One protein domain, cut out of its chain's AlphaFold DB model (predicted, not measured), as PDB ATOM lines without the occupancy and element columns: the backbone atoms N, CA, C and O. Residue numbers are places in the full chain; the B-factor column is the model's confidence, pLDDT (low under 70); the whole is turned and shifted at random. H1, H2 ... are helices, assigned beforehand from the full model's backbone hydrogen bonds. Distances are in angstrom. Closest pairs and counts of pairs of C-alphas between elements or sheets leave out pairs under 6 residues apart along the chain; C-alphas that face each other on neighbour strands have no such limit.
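This is residues 13 to 64 of the 75 residues of an uncharacterized protein of Burkholderiales bacterium (UniProt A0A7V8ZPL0). One long, straight helix, H2, makes nearly the whole length of this model, and a short helix, H1, sits crosswise at its first end, where residues 29 to 33 of H2 meet the middle stretch of H1, residues 18 to 22, much like the stem and the bar of a T. Most of H2, residues 34 to 62, sticks out as a bare arm. The printed part has 52 residues with two named helices, H1 then H2, and no named strand; the class is all helix. It is extended, with a radius of gyration of the C-alphas of 18.5 A and spans of 57 by 18 by 14 A.

H2, residues 29 to 62, touches H1, residues 13 to 25, with its residues 29 to 33 alone, and H1 touches it with residues 18 to 22 alone. The closest C-alphas are those of Ala 19 and Ala 29, 6.1 A apart. Their lines are about perpendicular, at 74 degrees. In H2 every O i to N i+4 pair is within hydrogen-bond range; in H1 7 of 9 are.

H2 measures 48.8 A from C-alpha 29 at (31.167, 4.547, 39.375) to C-alpha 62 at (15.890, 4.287, 85.756). H1 measures 19.1 A and begins with C-alpha 13 at (34.829, 16.691, 43.792).

The two C-alphas farthest apart, those of Glu 23 and Gly 64, are 57.4 A apart. The link from H1 to H2 is tight, and the printed part has no cut. Mean pLDDT of the printed part is 89.7; residue 64 is under 70.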
ATOM      1  N   GLY A  13      33.714  17.306  43.068       92.88
ATOM      2  CA  GLY A  13      34.829  16.691  43.792       92.88
ATOM      3  C   GLY A  13      34.522  15.301  44.362       92.88
ATOM      4  O   GLY A  13      35.426  14.480  44.497       92.88
ATOM      5  N   LEU A  14      33.261  14.985  44.691       91.12
ATOM      6  CA  LEU A  14      32.902  13.622  45.094       91.12
ATOM      7  C   LEU A  14      32.956  12.674  43.894       91.12
ATOM      8  O   LEU A  14      33.480  11.569  44.019       91.12
ATOM      9  N   LYS A  15      32.460  13.121  42.738       89.56
ATOM     10  CA  LYS A  15      32.480  12.341  41.499       89.56
ATOM     11  C   LYS A  15      33.908  11.997  41.066       89.56
ATOM     12  O   LYS A  15      34.169  10.845  40.739       89.56
ATOM     13  N   GLU A  16      34.835  12.950  41.140       91.69
ATOM     14  CA  GLU A  16      36.262  12.724  40.845       91.69
ATOM     15  C   GLU A  16      36.898  11.696  41.788       91.69
ATOM     16  O   GLU A  16      37.602  10.787  41.353       91.69
ATOM     17  N   ARG A  17      36.603  11.789  43.090       92.06
ATOM     18  CA  ARG A  17      37.104  10.824  44.078       92.06
ATOM     19  C   ARG A  17      36.576   9.419  43.822       92.06
ATOM     20  O   ARG A  17      37.337   8.466  43.955       92.06
ATOM     21  N   VAL A  18      35.303   9.283  43.454       90.31
ATOM     22  CA  VAL A  18      34.730   7.982  43.083       90.31
ATOM     23  C   VAL A  18      35.427   7.431  41.839       90.31
ATOM     24  O   VAL A  18      35.891   6.297  41.888       90.31
ATOM     25  N   ALA A  19      35.615   8.252  40.800       87.75
ATOM     26  CA  ALA A  19      36.302   7.845  39.573       87.75
ATOM     27  C   ALA A  19      37.722   7.314  39.834       87.75
ATOM     28  O   ALA A  19      38.106   6.280  39.297       87.75
ATOM     29  N   SER A  20      38.477   7.954  40.736       89.12
ATOM     30  CA  SER A  20      39.829   7.497  41.099       89.12
ATOM     31  C   SER A  20      39.869   6.116  41.775       89.12
ATOM     32  O   SER A  20      40.877   5.418  41.710       89.12
ATOM     33  N   ILE A  21      38.777   5.698  42.426       86.38
ATOM     34  CA  ILE A  21      38.677   4.388  43.090       86.38
ATOM     35  C   ILE A  21      38.380   3.281  42.064       86.38
ATOM     36  O   ILE A  21      38.758   2.123  42.262       86.38
ATOM     37  N   GLU A  22      37.727   3.615  40.951       82.75
ATOM     38  CA  GLU A  22      37.372   2.657  39.894       82.75
ATOM     39  C   GLU A  22      38.609   2.079  39.208       82.75
ATOM     40  O   GLU A  22      38.664   0.868  38.981       82.75
ATOM     41  N   GLU A  23      39.627   2.916  38.969       75.19
ATOM     42  CA  GLU A  23      40.871   2.543  38.277       75.19
ATOM     43  C   GLU A  23      41.611   1.364  38.940       75.19
ATOM     44  O   GLU A  23      42.368   0.664  38.271       75.19
ATOM     45  N   GLY A  24      41.357   1.086  40.226       75.50
ATOM     46  CA  GLY A  24      41.982  -0.019  40.964       75.50
ATOM     47  C   GLY A  24      41.054  -1.159  41.392       75.50
ATOM     48  O   GLY A  24      41.535  -2.166  41.904       75.50
ATOM     49  N   THR A  25      39.734  -1.023  41.233       79.62
ATOM     50  CA  THR A  25      38.759  -1.949  41.850       79.62
ATOM     51  C   THR A  25      37.945  -2.763  40.850       79.62
ATOM     52  O   THR A  25      37.282  -3.721  41.250       79.62
ATOM     53  N   GLY A  26      37.975  -2.402  39.562       81.19
ATOM     54  CA  GLY A  26      37.188  -3.065  38.515       81.19
ATOM     55  C   GLY A  26      35.673  -2.845  38.638       81.19
ATOM     56  O   GLY A  26      34.896  -3.471  37.919       81.19
ATOM     57  N   LYS A  27      35.241  -1.963  39.548       84.69
ATOM     58  CA  LYS A  27      33.847  -1.545  39.710       84.69
ATOM     59  C   LYS A  27      33.613  -0.263  38.928       84.69
ATOM     60  O   LYS A  27      34.492   0.585  38.862       84.69
ATOM     61  N   THR A  28      32.416  -0.111  38.373       89.94
ATOM     62  CA  THR A  28      31.994   1.157  37.766       89.94
ATOM     63  C   THR A  28      31.577   2.155  38.842       89.94
ATOM     64  O   THR A  28      31.121   1.755  39.920       89.94
ATOM     65  N   ALA A  29      31.622   3.449  38.516       87.56
ATOM     66  CA  ALA A  29      31.167   4.547  39.375       87.56
ATOM     67  C   ALA A  29      29.796   4.270  39.975       87.56
ATOM     68  O   ALA A  29      29.547   4.427  41.170       87.56
ATOM     69  N   HIS A  30      28.887   3.842  39.102       88.12
ATOM     70  CA  HIS A  30      27.502   3.582  39.435       88.12
ATOM     71  C   HIS A  30      27.371   2.417  40.417       88.12
ATOM     72  O   HIS A  30      26.679   2.550  41.423       88.12
ATOM     73  N   ALA A  31      28.069   1.303  40.168       90.31
ATOM     74  CA  ALA A  31      28.066   0.163  41.079       90.31
ATOM     75  C   ALA A  31      28.635   0.544  42.453       90.31
ATOM     76  O   ALA A  31      28.026   0.238  43.476       90.31
ATOM     77  N   PHE A  32      29.744   1.288  42.477       91.00
ATOM     78  CA  PHE A  32      30.335   1.788  43.717       91.00
ATOM     79  C   PHE A  32      29.365   2.689  44.496       91.00
ATOM     80  O   PHE A  32      29.189   2.520  45.703       91.00
ATOM     81  N   MET A  33      28.701   3.627  43.817       90.69
ATOM     82  CA  MET A  33      27.733   4.530  44.446       90.69
ATOM     83  C   MET A  33      26.533   3.778  45.029       90.69
ATOM     84  O   MET A  33      26.126   4.072  46.154       90.69
ATOM     85  N   LEU A  34      25.989   2.794  44.308       91.62
ATOM     86  CA  LEU A  34      24.886   1.971  44.808       91.62
ATOM     87  C   LEU A  34      25.286   1.195  46.066       91.62
ATOM     88  O   LEU A  34      24.593   1.268  47.080       91.62
ATOM     89  N   GLU A  35      26.437   0.523  46.037       92.44
ATOM     90  CA  GLU A  35      26.952  -0.204  47.198       92.44
ATOM     91  C   GLU A  35      27.180   0.722  48.400       92.44
ATOM     92  O   GLU A  35      26.865   0.363  49.539       92.44
ATOM     93  N   ALA A  36      27.694   1.932  48.162       92.62
ATOM     94  CA  ALA A  36      27.908   2.924  49.209       92.62
ATOM     95  C   ALA A  36      26.585   3.366  49.858       92.62
ATOM     96  O   ALA A  36      26.503   3.448  51.088       92.62
ATOM     97  N   ILE A  37      25.538   3.605  49.058       93.69
ATOM     98  CA  ILE A  37      24.199   3.963  49.552       93.69
ATOM     99  C   ILE A  37      23.601   2.815  50.366       93.69
ATOM    100  O   ILE A  37      23.088   3.040  51.466       93.69
ATOM    101  N   GLU A  38      23.700   1.579  49.878       95.31
ATOM    102  CA  GLU A  38      23.219   0.408  50.609       95.31
ATOM    103  C   GLU A  38      23.943   0.236  51.945       95.31
ATOM    104  O   GLU A  38      23.317   0.046  52.992       95.31
ATOM    105  N   GLN A  39      25.274   0.330  51.932       96.56
ATOM    106  CA  GLN A  39      26.075   0.187  53.138       96.56
ATOM    107  C   GLN A  39      25.743   1.284  54.149       96.56
ATOM    108  O   GLN A  39      25.608   1.006  55.345       96.56
ATOM    109  N   GLN A  40      25.570   2.520  53.684       96.44
ATOM    110  CA  GLN A  40      25.213   3.632  54.551       96.44
ATOM    111  C   GLN A  40      23.794   3.499  55.109       96.44
ATOM    112  O   GLN A  40      23.576   3.833  56.277       96.44
ATOM    113  N   THR A  41      22.856   2.963  54.327       97.31
ATOM    114  CA  THR A  41      21.490   2.658  54.778       97.31
ATOM    115  C   THR A  41      21.515   1.626  55.901       97.31
ATOM    116  O   THR A  41      21.041   1.915  56.999       97.31
ATOM    117  N   ARG A  42      22.203   0.494  55.697       97.88
ATOM    118  CA  ARG A  42      22.383  -0.537  56.736       97.88
ATOM    119  C   ARG A  42      23.026   0.027  58.002       97.88
ATOM    120  O   ARG A  42      22.627  -0.299  59.119       97.88
ATOM    121  N   ASN A  43      24.029   0.892  57.850       98.06
ATOM    122  CA  ASN A  43      24.678   1.542  58.987       98.06
ATOM    123  C   ASN A  43      23.717   2.482  59.731       98.06
ATOM    124  O   ASN A  43      23.738   2.536  60.960       98.06
ATOM    125  N   ALA A  44      22.879   3.227  59.010       97.88
ATOM    126  CA  ALA A  44      21.888   4.115  59.607       97.88
ATOM    127  C   ALA A  44      20.809   3.337  60.372       97.88
ATOM    128  O   ALA A  44      20.460   3.731  61.483       97.88
ATOM    129  N   GLU A  45      20.335   2.220  59.825       97.88
ATOM    130  CA  GLU A  45      19.389   1.314  60.488       97.88
ATOM    131  C   GLU A  45      19.973   0.746  61.782       97.88
ATOM    132  O   GLU A  45      19.365   0.874  62.844       97.88
ATOM    133  N   LYS A  46      21.205   0.224  61.731       97.81
ATOM    134  CA  LYS A  46      21.909  -0.275  62.923       97.81
ATOM    135  C   LYS A  46      22.081   0.804  63.989       97.81
ATOM    136  O   LYS A  46      21.868   0.532  65.166       97.81
ATOM    137  N   ARG A  47      22.433   2.034  63.594       97.19
ATOM    138  CA  ARG A  47      22.538   3.167  64.531       97.19
ATOM    139  C   ARG A  47      21.198   3.486  65.189       97.19
ATOM    140  O   ARG A  47      21.170   3.704  66.396       97.19
ATOM    141  N   LYS A  48      20.100   3.501  64.424       97.06
ATOM    142  CA  LYS A  48      18.753   3.722  64.973       97.06
ATOM    143  C   LYS A  48      18.392   2.647  65.997       97.06
ATOM    144  O   LYS A  48      17.952   2.995  67.088       97.06
ATOM    145  N   GLN A  49      18.638   1.378  65.670       96.56
ATOM    146  CA  GLN A  49      18.364   0.267  66.580       96.56
ATOM    147  C   GLN A  49      19.191   0.372  67.863       96.56
ATOM    148  O   GLN A  49      18.641   0.306  68.954       96.56
ATOM    149  N   PHE A  50      20.493   0.632  67.740       96.44
ATOM    150  CA  PHE A  50      21.383   0.773  68.891       96.44
ATOM    151  C   PHE A  50      20.927   1.874  69.860       96.44
ATOM    152  O   PHE A  50      20.942   1.686  71.075       96.44
ATOM    153  N   ILE A  51      20.487   3.023  69.333       96.75
ATOM    154  CA  ILE A  51      19.952   4.116  70.157       96.75
ATOM    155  C   ILE A  51      18.658   3.684  70.856       96.75
ATOM    156  O   ILE A  51      18.505   3.945  72.048       96.75
ATOM    157  N   ALA A  52      17.751   3.009  70.143       95.50
ATOM    158  CA  ALA A  52      16.500   2.513  70.715       95.50
ATOM    159  C   ALA A  52      16.751   1.496  71.843       95.50
ATOM    160  O   ALA A  52      16.174   1.622  72.923       95.50
ATOM    161  N   ASP A  53      17.668   0.550  71.637       93.81
ATOM    162  CA  ASP A  53      18.058  -0.445  72.643       93.81
ATOM    163  C   ASP A  53      18.686   0.228  73.873       93.81
ATOM    164  O   ASP A  53      18.369  -0.110  75.017       93.81
ATOM    165  N   GLY A  54      19.540   1.232  73.651       94.12
ATOM    166  CA  GLY A  54      20.134   2.036  74.717       94.12
ATOM    167  C   GLY A  54      19.087   2.794  75.536       94.12
ATOM    168  O   GLY A  54      19.147   2.786  76.766       94.12
ATOM    169  N   GLN A  55      18.096   3.399  74.878       94.25
ATOM    170  CA  GLN A  55      16.977   4.072  75.542       94.25
ATOM    171  C   GLN A  55      16.111   3.088  76.333       94.25
ATOM    172  O   GLN A  55      15.781   3.368  77.483       94.25
ATOM    173  N   ALA A  56      15.790   1.923  75.766       90.44
ATOM    174  CA  ALA A  56      15.030   0.882  76.454       90.44
ATOM    175  C   ALA A  56      15.768   0.376  77.704       90.44
ATOM    176  O   ALA A  56      15.184   0.301  78.783       90.44
ATOM    177  N   SER A  57      17.071   0.103  77.591       89.81
ATOM    178  CA  SER A  57      17.918  -0.304  78.719       89.81
ATOM    179  C   SER A  57      18.007   0.782  79.794       89.81
ATOM    180  O   SER A  57      17.859   0.503  80.987       89.81
ATOM    181  N   HIS A  58      18.179   2.043  79.381       87.69
ATOM    182  CA  HIS A  58      18.181   3.178  80.298       87.69
ATOM    183  C   HIS A  58      16.856   3.274  81.057       87.69
ATOM    184  O   HIS A  58      16.881   3.327  82.282       87.69
ATOM    185  N   LEU A  59      15.721   3.201  80.355       85.75
ATOM    186  CA  LEU A  59      14.387   3.215  80.955       85.75
ATOM    187  C   LEU A  59      14.190   2.066  81.945       85.75
ATOM    188  O   LEU A  59      13.722   2.308  83.054       85.75
ATOM    189  N   LEU A  60      14.587   0.839  81.595       82.44
ATOM    190  CA  LEU A  60      14.503  -0.315  82.500       82.44
ATOM    191  C   LEU A  60      15.324  -0.103  83.782       82.44
ATOM    192  O   LEU A  60      14.889  -0.490  84.868       82.44
ATOM    193  N   ARG A  61      16.492   0.536  83.670       80.31
ATOM    194  CA  ARG A  61      17.360   0.844  84.810       80.31
ATOM    195  C   ARG A  61      16.831   2.003  85.659       80.31
ATOM    196  O   ARG A  61      16.908   1.924  86.880       80.31
ATOM    197  N   THR A  62      16.329   3.075  85.043       80.94
ATOM    198  CA  THR A  62      15.890   4.287  85.756       80.94
ATOM    199  C   THR A  62      14.495   4.172  86.330       80.94
ATOM    200  O   THR A  62      14.246   4.699  87.408       80.94
ATOM    201  N   LEU A  63      13.581   3.497  85.629       74.56
ATOM    202  CA  LEU A  63      12.226   3.309  86.133       74.56
ATOM    203  C   LEU A  63      12.187   2.339  87.299       74.56
ATOM    204  O   LEU A  63      11.171   2.329  87.978       74.56
ATOM    205  N   GLY A  64      13.274   1.590  87.544       59.56
ATOM    206  CA  GLY A  64      13.371   0.613  88.610       59.56
ATOM    207  C   GLY A  64      12.214  -0.361  88.496       59.56
ATOM    208  O   GLY A  64      11.108  -0.079  88.945       59.56
TER     209      GLY A  64